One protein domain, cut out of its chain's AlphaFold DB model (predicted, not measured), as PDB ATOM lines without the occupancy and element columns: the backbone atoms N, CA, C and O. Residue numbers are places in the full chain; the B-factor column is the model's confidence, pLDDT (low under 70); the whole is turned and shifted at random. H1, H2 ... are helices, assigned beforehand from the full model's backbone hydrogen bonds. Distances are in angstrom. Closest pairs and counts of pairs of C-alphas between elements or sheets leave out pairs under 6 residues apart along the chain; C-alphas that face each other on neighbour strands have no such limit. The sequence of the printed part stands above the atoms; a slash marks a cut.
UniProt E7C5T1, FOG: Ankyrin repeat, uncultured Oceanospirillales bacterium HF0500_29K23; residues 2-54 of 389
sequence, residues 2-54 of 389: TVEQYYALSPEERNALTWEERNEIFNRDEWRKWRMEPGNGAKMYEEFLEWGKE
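Overview. This is residues 2 to 54 of the 389 residues of the protein "FOG: Ankyrin repeat" of uncultured Oceanospirillales bacterium HF0500_29K23 (UniProt E7C5T1). Four short helices, H1 to H4, follow one another round a loose, nearly closed ring, and the longest helix, H5, stretches like a bar over one face of it, from the H4 side to the H2 side. Contacts between the helices are few, and H5 comes near the ring only toward its two ends. The printed part has 53 residues with five named helices in the order H1, H2, H3, H4, H5 and no named strand, and its class is all helix. The whole is compact, with a radius of gyration of the C-alphas of 10.8 A, and rounded, spanning 25 by 21 by 19 A.

Arrangement. H1, residues 3 to 7, and H2, residues 11 to 16, are close but not clearly touching; their closest C-alphas, those of Tyr 6 and Arg 14, are 7.5 A apart. H3, residues 19 to 26, is apart from both H1 and H2. H4, residues 29 to 34, is about perpendicular to H3 at 74 degrees and close but not clearly touching, with the closest C-alphas, those of Phe 26 and Arg 32, 7.2 A apart. H4 and H1 only just touch, with 3 pairs of C-alphas within 8 A, the closest being Val 3 and Trp 31 at 6.7 A. H5, residues 40 to 52, is close to H4 but not clearly touching, the closest C-alphas being Trp 34 and Asn 40 at 6.8 A. Their lines are only just about perpendicular, at 72 degrees. H5 is also close to H2 but not clearly touching, with the closest C-alphas, those of Asn 15 and Trp 51, 7.4 A apart. H5 and H2 run the same way at a steep tilt of 55 degrees. H5 is apart from H1 and from H3. In H1, H2, H3, H4 and H5 every O i to N i+4 pair is within hydrogen-bond range.

Along the chain. H1 runs from Val 3, with its C-alpha at (-13.447, 32.131, -28.508), to Tyr 7. H2 runs from Pro 11 to Ala 16. H3 runs from Trp 19 to Phe 26 and is 10.5 A long from first to last C-alpha. H4 runs from Asp 29, with its C-alpha at (-12.341, 42.863, -30.382), to Trp 34. H5 runs from Asn 40 to Gly 52, 18.6 A from first to last C-alpha, and ends with C-alpha 52 at (-18.510, 36.037, -9.090).

Size, cuts and confidence. The two C-alphas farthest apart, those of Ala 16 and Pro 38, are 27.6 A apart. The printed part has no cut, and the links H1 to H2, H2 to H3, H3 to H4 and H4 to H5 are tight. The mean pLDDT of the printed part is 71.7; 26 residues are under 70, among them residues 35 to 54, and H5 has a mean of 60.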
ATOM      1  N   THR A   2      -8.609  33.002 -28.433       87.81
ATOM      2  CA  THR A   2      -9.828  33.124 -29.250       87.81
ATOM      3  C   THR A   2     -11.017  32.493 -28.531       87.81
ATOM      4  O   THR A   2     -10.849  31.776 -27.539       87.81
ATOM      5  N   VAL A   3     -12.223  32.745 -29.034       84.62
ATOM      6  CA  VAL A   3     -13.447  32.131 -28.508       84.62
ATOM      7  C   VAL A   3     -13.356  30.605 -28.560       84.62
ATOM      8  O   VAL A   3     -13.647  29.946 -27.563       84.62
ATOM      9  N   GLU A   4     -12.899  30.026 -29.677       86.06
ATOM     10  CA  GLU A   4     -12.789  28.566 -29.793       86.06
ATOM     11  C   GLU A   4     -11.757  27.996 -28.822       86.06
ATOM     12  O   GLU A   4     -11.993  26.957 -28.212       86.06
ATOM     13  N   GLN A   5     -10.627  28.685 -28.645       88.94
ATOM     14  CA  GLN A   5      -9.585  28.260 -27.713       88.94
ATOM     15  C   GLN A   5     -10.069  28.290 -26.261       88.94
ATOM     16  O   GLN A   5      -9.721  27.407 -25.488       88.94
ATOM     17  N   TYR A   6     -10.887  29.279 -25.900       88.62
ATOM     18  CA  TYR A   6     -11.435  29.410 -24.554       88.62
ATOM     19  C   TYR A   6     -12.455  28.319 -24.232       88.62
ATOM     20  O   TYR A   6     -12.381  27.703 -23.174       88.62
ATOM     21  N   TYR A   7     -13.375  28.034 -25.156       86.19
ATOM     22  CA  TYR A   7     -14.378  26.981 -24.967       86.19
ATOM     23  C   TYR A   7     -13.824  25.562 -25.156       86.19
ATOM     24  O   TYR A   7     -14.510  24.596 -24.828       86.19
ATOM     25  N   ALA A   8     -12.590  25.426 -25.649       91.19
ATOM     26  CA  ALA A   8     -11.859  24.163 -25.652       91.19
ATOM     27  C   ALA A   8     -11.241  23.819 -24.283       91.19
ATOM     28  O   ALA A   8     -10.889  22.661 -24.066       91.19
ATOM     29  N   LEU A   9     -11.114  24.795 -23.374       87.62
ATOM     30  CA  LEU A   9     -10.622  24.569 -22.016       87.62
ATOM     31  C   LEU A   9     -11.653  23.819 -21.166       87.62
ATOM     32  O   LEU A   9     -12.865  24.085 -21.224       87.62
ATOM     33  N   SER A  10     -11.162  22.942 -20.293       88.50
ATOM     34  CA  SER A  10     -11.992  22.317 -19.268       88.50
ATOM     35  C   SER A  10     -12.565  23.378 -18.306       88.50
ATOM     36  O   SER A  10     -12.014  24.479 -18.181       88.50
ATOM     37  N   PRO A  11     -13.688  23.102 -17.620       77.88
ATOM     38  CA  PRO A  11     -14.213  23.997 -16.588       77.88
ATOM     39  C   PRO A  11     -13.180  24.335 -15.500       77.88
ATOM     40  O   PRO A  11     -13.098  25.476 -15.056       77.88
ATOM     41  N   GLU A  12     -12.345  23.374 -15.103       78.81
ATOM     42  CA  GLU A  12     -11.278  23.564 -14.116       78.81
ATOM     43  C   GLU A  12     -10.182  24.502 -14.637       78.81
ATOM     44  O   GLU A  12      -9.735  25.389 -13.911       78.81
ATOM     45  N   GLU A  13      -9.792  24.357 -15.905       85.19
ATOM     46  CA  GLU A  13      -8.818  25.230 -16.568       85.19
ATOM     47  C   GLU A  13      -9.353  26.658 -16.724       85.19
ATOM     48  O   GLU A  13      -8.643  27.624 -16.440       85.19
ATOM     49  N   ARG A  14     -10.634  26.812 -17.092       83.31
ATOM     50  CA  ARG A  14     -11.298  28.126 -17.130       83.31
ATOM     51  C   ARG A  14     -11.353  28.759 -15.745       83.31
ATOM     52  O   ARG A  14     -11.066  29.952 -15.616       83.31
ATOM     53  N   ASN A  15     -11.653  27.968 -14.715       77.31
ATOM     54  CA  ASN A  15     -11.744  28.415 -13.324       77.31
ATOM     55  C   ASN A  15     -10.384  28.748 -12.690       77.31
ATOM     56  O   ASN A  15     -10.342  29.563 -11.766       77.31
ATOM     57  N   ALA A  16      -9.284  28.213 -13.222       82.81
ATOM     58  CA  ALA A  16      -7.925  28.526 -12.787       82.81
ATOM     59  C   ALA A  16      -7.396  29.882 -13.297       82.81
ATOM     60  O   ALA A  16      -6.459  30.417 -12.710       82.81
ATOM     61  N   LEU A  17      -7.988  30.448 -14.359       81.06
ATOM     62  CA  LEU A  17      -7.602  31.769 -14.871       81.06
ATOM     63  C   LEU A  17      -7.854  32.870 -13.828       81.06
ATOM     64  O   LEU A  17      -8.911  32.924 -13.195       81.06
ATOM     65  N   THR A  18      -6.912  33.795 -13.686       78.25
ATOM     66  CA  THR A  18      -7.076  34.989 -12.844       78.25
ATOM     67  C   THR A  18      -8.079  35.974 -13.451       78.25
ATOM     68  O   THR A  18      -8.434  35.898 -14.633       78.25
ATOM     69  N   TRP A  19      -8.552  36.928 -12.642       63.41
ATOM     70  CA  TRP A  19      -9.437  37.987 -13.132       63.41
ATOM     71  C   TRP A  19      -8.758  38.815 -14.229       63.41
ATOM     72  O   TRP A  19      -9.382  39.106 -15.247       63.41
ATOM     73  N   GLU A  20      -7.476  39.139 -14.060       65.62
ATOM     74  CA  GLU A  20      -6.679  39.919 -15.005       65.62
ATOM     75  C   GLU A  20      -6.530  39.203 -16.352       65.62
ATOM     76  O   GLU A  20      -6.787  39.806 -17.396       65.62
ATOM     77  N   GLU A  21      -6.198  37.908 -16.341       78.75
ATOM     78  CA  GLU A  21      -6.068  37.097 -17.557       78.75
ATOM     79  C   GLU A  21      -7.400  37.014 -18.311       78.75
ATOM     80  O   GLU A  21      -7.456  37.250 -19.521       78.75
ATOM     81  N   ARG A  22      -8.503  36.755 -17.596       74.94
ATOM     82  CA  ARG A  22      -9.854  36.732 -18.180       74.94
ATOM     83  C   ARG A  22     -10.247  38.088 -18.753       74.94
ATOM     84  O   ARG A  22     -10.766  38.159 -19.866       74.94
ATOM     85  N   ASN A  23      -9.992  39.169 -18.021       67.25
ATOM     86  CA  ASN A  23     -10.323  40.519 -18.458       67.25
ATOM     87  C   ASN A  23      -9.530  40.909 -19.718       67.25
ATOM     88  O   ASN A  23     -10.073  41.563 -20.609       67.25
ATOM     89  N   GLU A  24      -8.279  40.462 -19.847       78.06
ATOM     90  CA  GLU A  24      -7.483  40.645 -21.065       78.06
ATOM     91  C   GLU A  24      -8.030  39.834 -22.253       78.06
ATOM     92  O   GLU A  24      -8.000  40.300 -23.393       78.06
ATOM     93  N   ILE A  25      -8.566  38.635 -22.007       81.62
ATOM     94  CA  ILE A  25      -9.194  37.791 -23.032       81.62
ATOM     95  C   ILE A  25     -10.501  38.429 -23.527       81.62
ATOM     96  O   ILE A  25     -10.640  38.693 -24.723       81.62
ATOM     97  N   PHE A  26     -11.430  38.750 -22.620       75.75
ATOM     98  CA  PHE A  26     -12.781  39.213 -22.969       75.75
ATOM     99  C   PHE A  26     -12.850  40.647 -23.507       75.75
ATOM    100  O   PHE A  26     -13.856  41.032 -24.110       75.75
ATOM    101  N   ASN A  27     -11.797  41.448 -23.329       68.88
ATOM    102  CA  ASN A  27     -11.728  42.796 -23.898       68.88
ATOM    103  C   ASN A  27     -11.222  42.851 -25.342       68.88
ATOM    104  O   ASN A  27     -11.253  43.931 -25.937       68.88
ATOM    105  N   ARG A  28     -10.794  41.726 -25.921       79.06
ATOM    106  CA  ARG A  28     -10.365  41.666 -27.325       79.06
ATOM    107  C   ARG A  28     -11.551  41.888 -28.265       79.06
ATOM    108  O   ARG A  28     -12.680  41.493 -27.977       79.06
ATOM    109  N   ASP A  29     -11.292  42.499 -29.417       69.44
ATOM    110  CA  ASP A  29     -12.341  42.863 -30.382       69.44
ATOM    111  C   ASP A  29     -13.136  41.658 -30.900       69.44
ATOM    112  O   ASP A  29     -14.331  41.772 -31.167       69.44
ATOM    113  N   GLU A  30     -12.497  40.492 -31.003       74.31
ATOM    114  CA  GLU A  30     -13.151  39.230 -31.364       74.31
ATOM    115  C   GLU A  30     -14.248  38.840 -30.358       74.31
ATOM    116  O   GLU A  30     -15.371  38.540 -30.756       74.31
ATOM    117  N   TRP A  31     -13.978  38.966 -29.057       77.31
ATOM    118  CA  TRP A  31     -14.926  38.677 -27.980       77.31
ATOM    119  C   TRP A  31     -16.046  39.707 -27.899       77.31
ATOM    120  O   TRP A  31     -17.202  39.367 -27.636       77.31
ATOM    121  N   ARG A  32     -15.722  40.973 -28.181       67.25
ATOM    122  CA  ARG A  32     -16.716  42.048 -28.271       67.25
ATOM    123  C   ARG A  32     -17.692  41.841 -29.420       67.25
ATOM    124  O   ARG A  32     -18.849  42.208 -29.265       67.25
ATOM    125  N   LYS A  33     -17.248  41.271 -30.542       70.00
ATOM    126  CA  LYS A  33     -18.120  40.896 -31.665       70.00
ATOM    127  C   LYS A  33     -18.918  39.636 -31.343       70.00
ATOM    128  O   LYS A  33     -20.132  39.642 -31.493       70.00
ATOM    129  N   TRP A  34     -18.255  38.611 -30.815       79.00
ATOM    130  CA  TRP A  34     -18.875  37.329 -30.486       79.00
ATOM    131  C   TRP A  34     -20.023  37.449 -29.475       79.00
ATOM    132  O   TRP A  34     -21.089  36.876 -29.683       79.00
ATOM    133  N   ARG A  35     -19.864  38.257 -28.416       68.75
ATOM    134  CA  ARG A  35     -20.925  38.474 -27.412       68.75
ATOM    135  C   ARG A  35     -22.166  39.193 -27.961       68.75
ATOM    136  O   ARG A  35     -23.209  39.162 -27.319       68.75
ATOM    137  N   MET A  36     -22.040  39.869 -29.107       56.12
ATOM    138  CA  MET A  36     -23.143  40.577 -29.771       56.12
ATOM    139  C   MET A  36     -23.949  39.653 -30.693       56.12
ATOM    140  O   MET A  36     -25.008  40.049 -31.174       56.12
ATOM    141  N   GLU A  37     -23.473  38.428 -30.945       64.38
ATOM    142  CA  GLU A  37     -24.226  37.421 -31.688       64.38
ATOM    143  C   GLU A  37     -25.355  36.817 -30.823       64.38
ATOM    144  O   GLU A  37     -25.202  36.674 -29.602       64.38
ATOM    145  N   PRO A  38     -26.500  36.437 -31.424       54.78
ATOM    146  CA  PRO A  38     -27.651  35.926 -30.682       54.78
ATOM    147  C   PRO A  38     -27.310  34.719 -29.795       54.78
ATOM    148  O   PRO A  38     -26.763  33.723 -30.257       54.78
ATOM    149  N   GLY A  39     -27.668  34.795 -28.510       56.22
ATOM    150  CA  GLY A  39     -27.483  33.709 -27.538       56.22
ATOM    151  C   GLY A  39     -26.090  33.626 -26.897       56.22
ATOM    152  O   GLY A  39     -25.962  33.036 -25.825       56.22
ATOM    153  N   ASN A  40     -25.063  34.266 -27.462       69.50
ATOM    154  CA  ASN A  40     -23.702  34.220 -26.909       69.50
ATOM    155  C   ASN A  40     -23.527  35.121 -25.680       69.50
ATOM    156  O   ASN A  40     -22.799  34.766 -24.754       69.50
ATOM    157  N   GLY A  41     -24.264  36.235 -25.606       54.50
ATOM    158  CA  GLY A  41     -24.333  37.050 -24.389       54.50
ATOM    159  C   GLY A  41     -24.861  36.270 -23.175       54.50
ATOM    160  O   GLY A  41     -24.349  36.445 -22.075       54.50
ATOM    161  N   ALA A  42     -25.820  35.357 -23.380       50.59
ATOM    162  CA  ALA A  42     -26.364  34.500 -22.323       50.59
ATOM    163  C   ALA A  42     -25.372  33.413 -21.866       50.59
ATOM    164  O   ALA A  42     -25.310  33.097 -20.685       50.59
ATOM    165  N   LYS A  43     -24.548  32.887 -22.782       64.56
ATOM    166  CA  LYS A  43     -23.470  31.944 -22.437       64.56
ATOM    167  C   LYS A  43     -22.367  32.611 -21.621       64.56
ATOM    168  O   LYS A  43     -21.981  32.099 -20.581       64.56
ATOM    169  N   MET A  44     -21.906  33.784 -22.061       66.75
ATOM    170  CA  MET A  44     -20.929  34.571 -21.301       66.75
ATOM    171  C   MET A  44     -21.485  34.954 -19.921       66.75
ATOM    172  O   MET A  44     -20.753  34.988 -18.938       66.75
ATOM    173  N   TYR A  45     -22.790  35.219 -19.844       53.72
ATOM    174  CA  TYR A  45     -23.498  35.488 -18.600       53.72
ATOM    175  C   TYR A  45     -23.451  34.308 -17.624       53.72
ATOM    176  O   TYR A  45     -23.078  34.525 -16.477       53.72
ATOM    177  N   GLU A  46     -23.748  33.083 -18.070       59.34
ATOM    178  CA  GLU A  46     -23.654  31.872 -17.236       59.34
ATOM    179  C   GLU A  46     -22.239  31.652 -16.681       59.34
ATOM    180  O   GLU A  46     -22.081  31.301 -15.516       59.34
ATOM    181  N   GLU A  47     -21.204  31.955 -17.463       67.38
ATOM    182  CA  GLU A  47     -19.815  31.841 -17.008       67.38
ATOM    183  C   GLU A  47     -19.441  32.899 -15.957       67.38
ATOM    184  O   GLU A  47     -18.755  32.600 -14.980       67.38
ATOM    185  N   PHE A  48     -19.952  34.129 -16.086       59.81
ATOM    186  CA  PHE A  48     -19.784  35.143 -15.041       59.81
ATOM    187  C   PHE A  48     -20.480  34.752 -13.723       59.81
ATOM    188  O   PHE A  48     -19.960  35.112 -12.663       59.81
ATOM    189  N   LEU A  49     -21.596  34.002 -13.777       54.34
ATOM    190  CA  LEU A  49     -22.276  33.458 -12.587       54.34
ATOM    191  C   LEU A  49     -21.371  32.519 -11.789       54.34
ATOM    192  O   LEU A  49     -21.312  32.609 -10.564       54.34
ATOM    193  N   GLU A  50     -20.630  31.653 -12.478       62.38
ATOM    194  CA  GLU A  50     -19.713  30.716 -11.827       62.38
ATOM    195  C   GLU A  50     -18.522  31.428 -11.161       62.38
ATOM    196  O   GLU A  50     -18.010  30.962 -10.142       62.38
ATOM    197  N   TRP A  51     -18.093  32.584 -11.683       62.41
ATOM    198  CA  TRP A  51     -16.895  33.281 -11.192       62.41
ATOM    199  C   TRP A  51     -17.139  34.245 -10.039       62.41
ATOM    200  O   TRP A  51     -16.276  34.384  -9.172       62.41
ATOM    201  N   GLY A  52     -18.271  34.951 -10.042       56.25
ATOM    202  CA  GLY A  52     -18.510  36.037  -9.090       56.25
ATOM    203  C   GLY A  52     -18.780  35.566  -7.663       56.25
ATOM    204  O   GLY A  52     -18.661  36.361  -6.735       56.25
ATOM    205  N   LYS A  53     -19.184  34.295  -7.474       59.38
ATOM    206  CA  LYS A  53     -19.923  33.840  -6.273       59.38
ATOM    207  C   LYS A  53     -21.130  34.737  -5.937       59.38
ATOM    208  O   LYS A  53     -21.652  34.676  -4.829       59.38
ATOM    209  N   GLU A  54     -21.538  35.567  -6.889       51.72
ATOM    210  CA  GLU A  54     -22.743  36.372  -6.867       51.72
ATOM    211  C   GLU A  54     -23.888  35.445  -7.306       51.72
ATOM    212  O   GLU A  54     -23.721  34.566  -8.157       51.72
TER     213      GLU A  54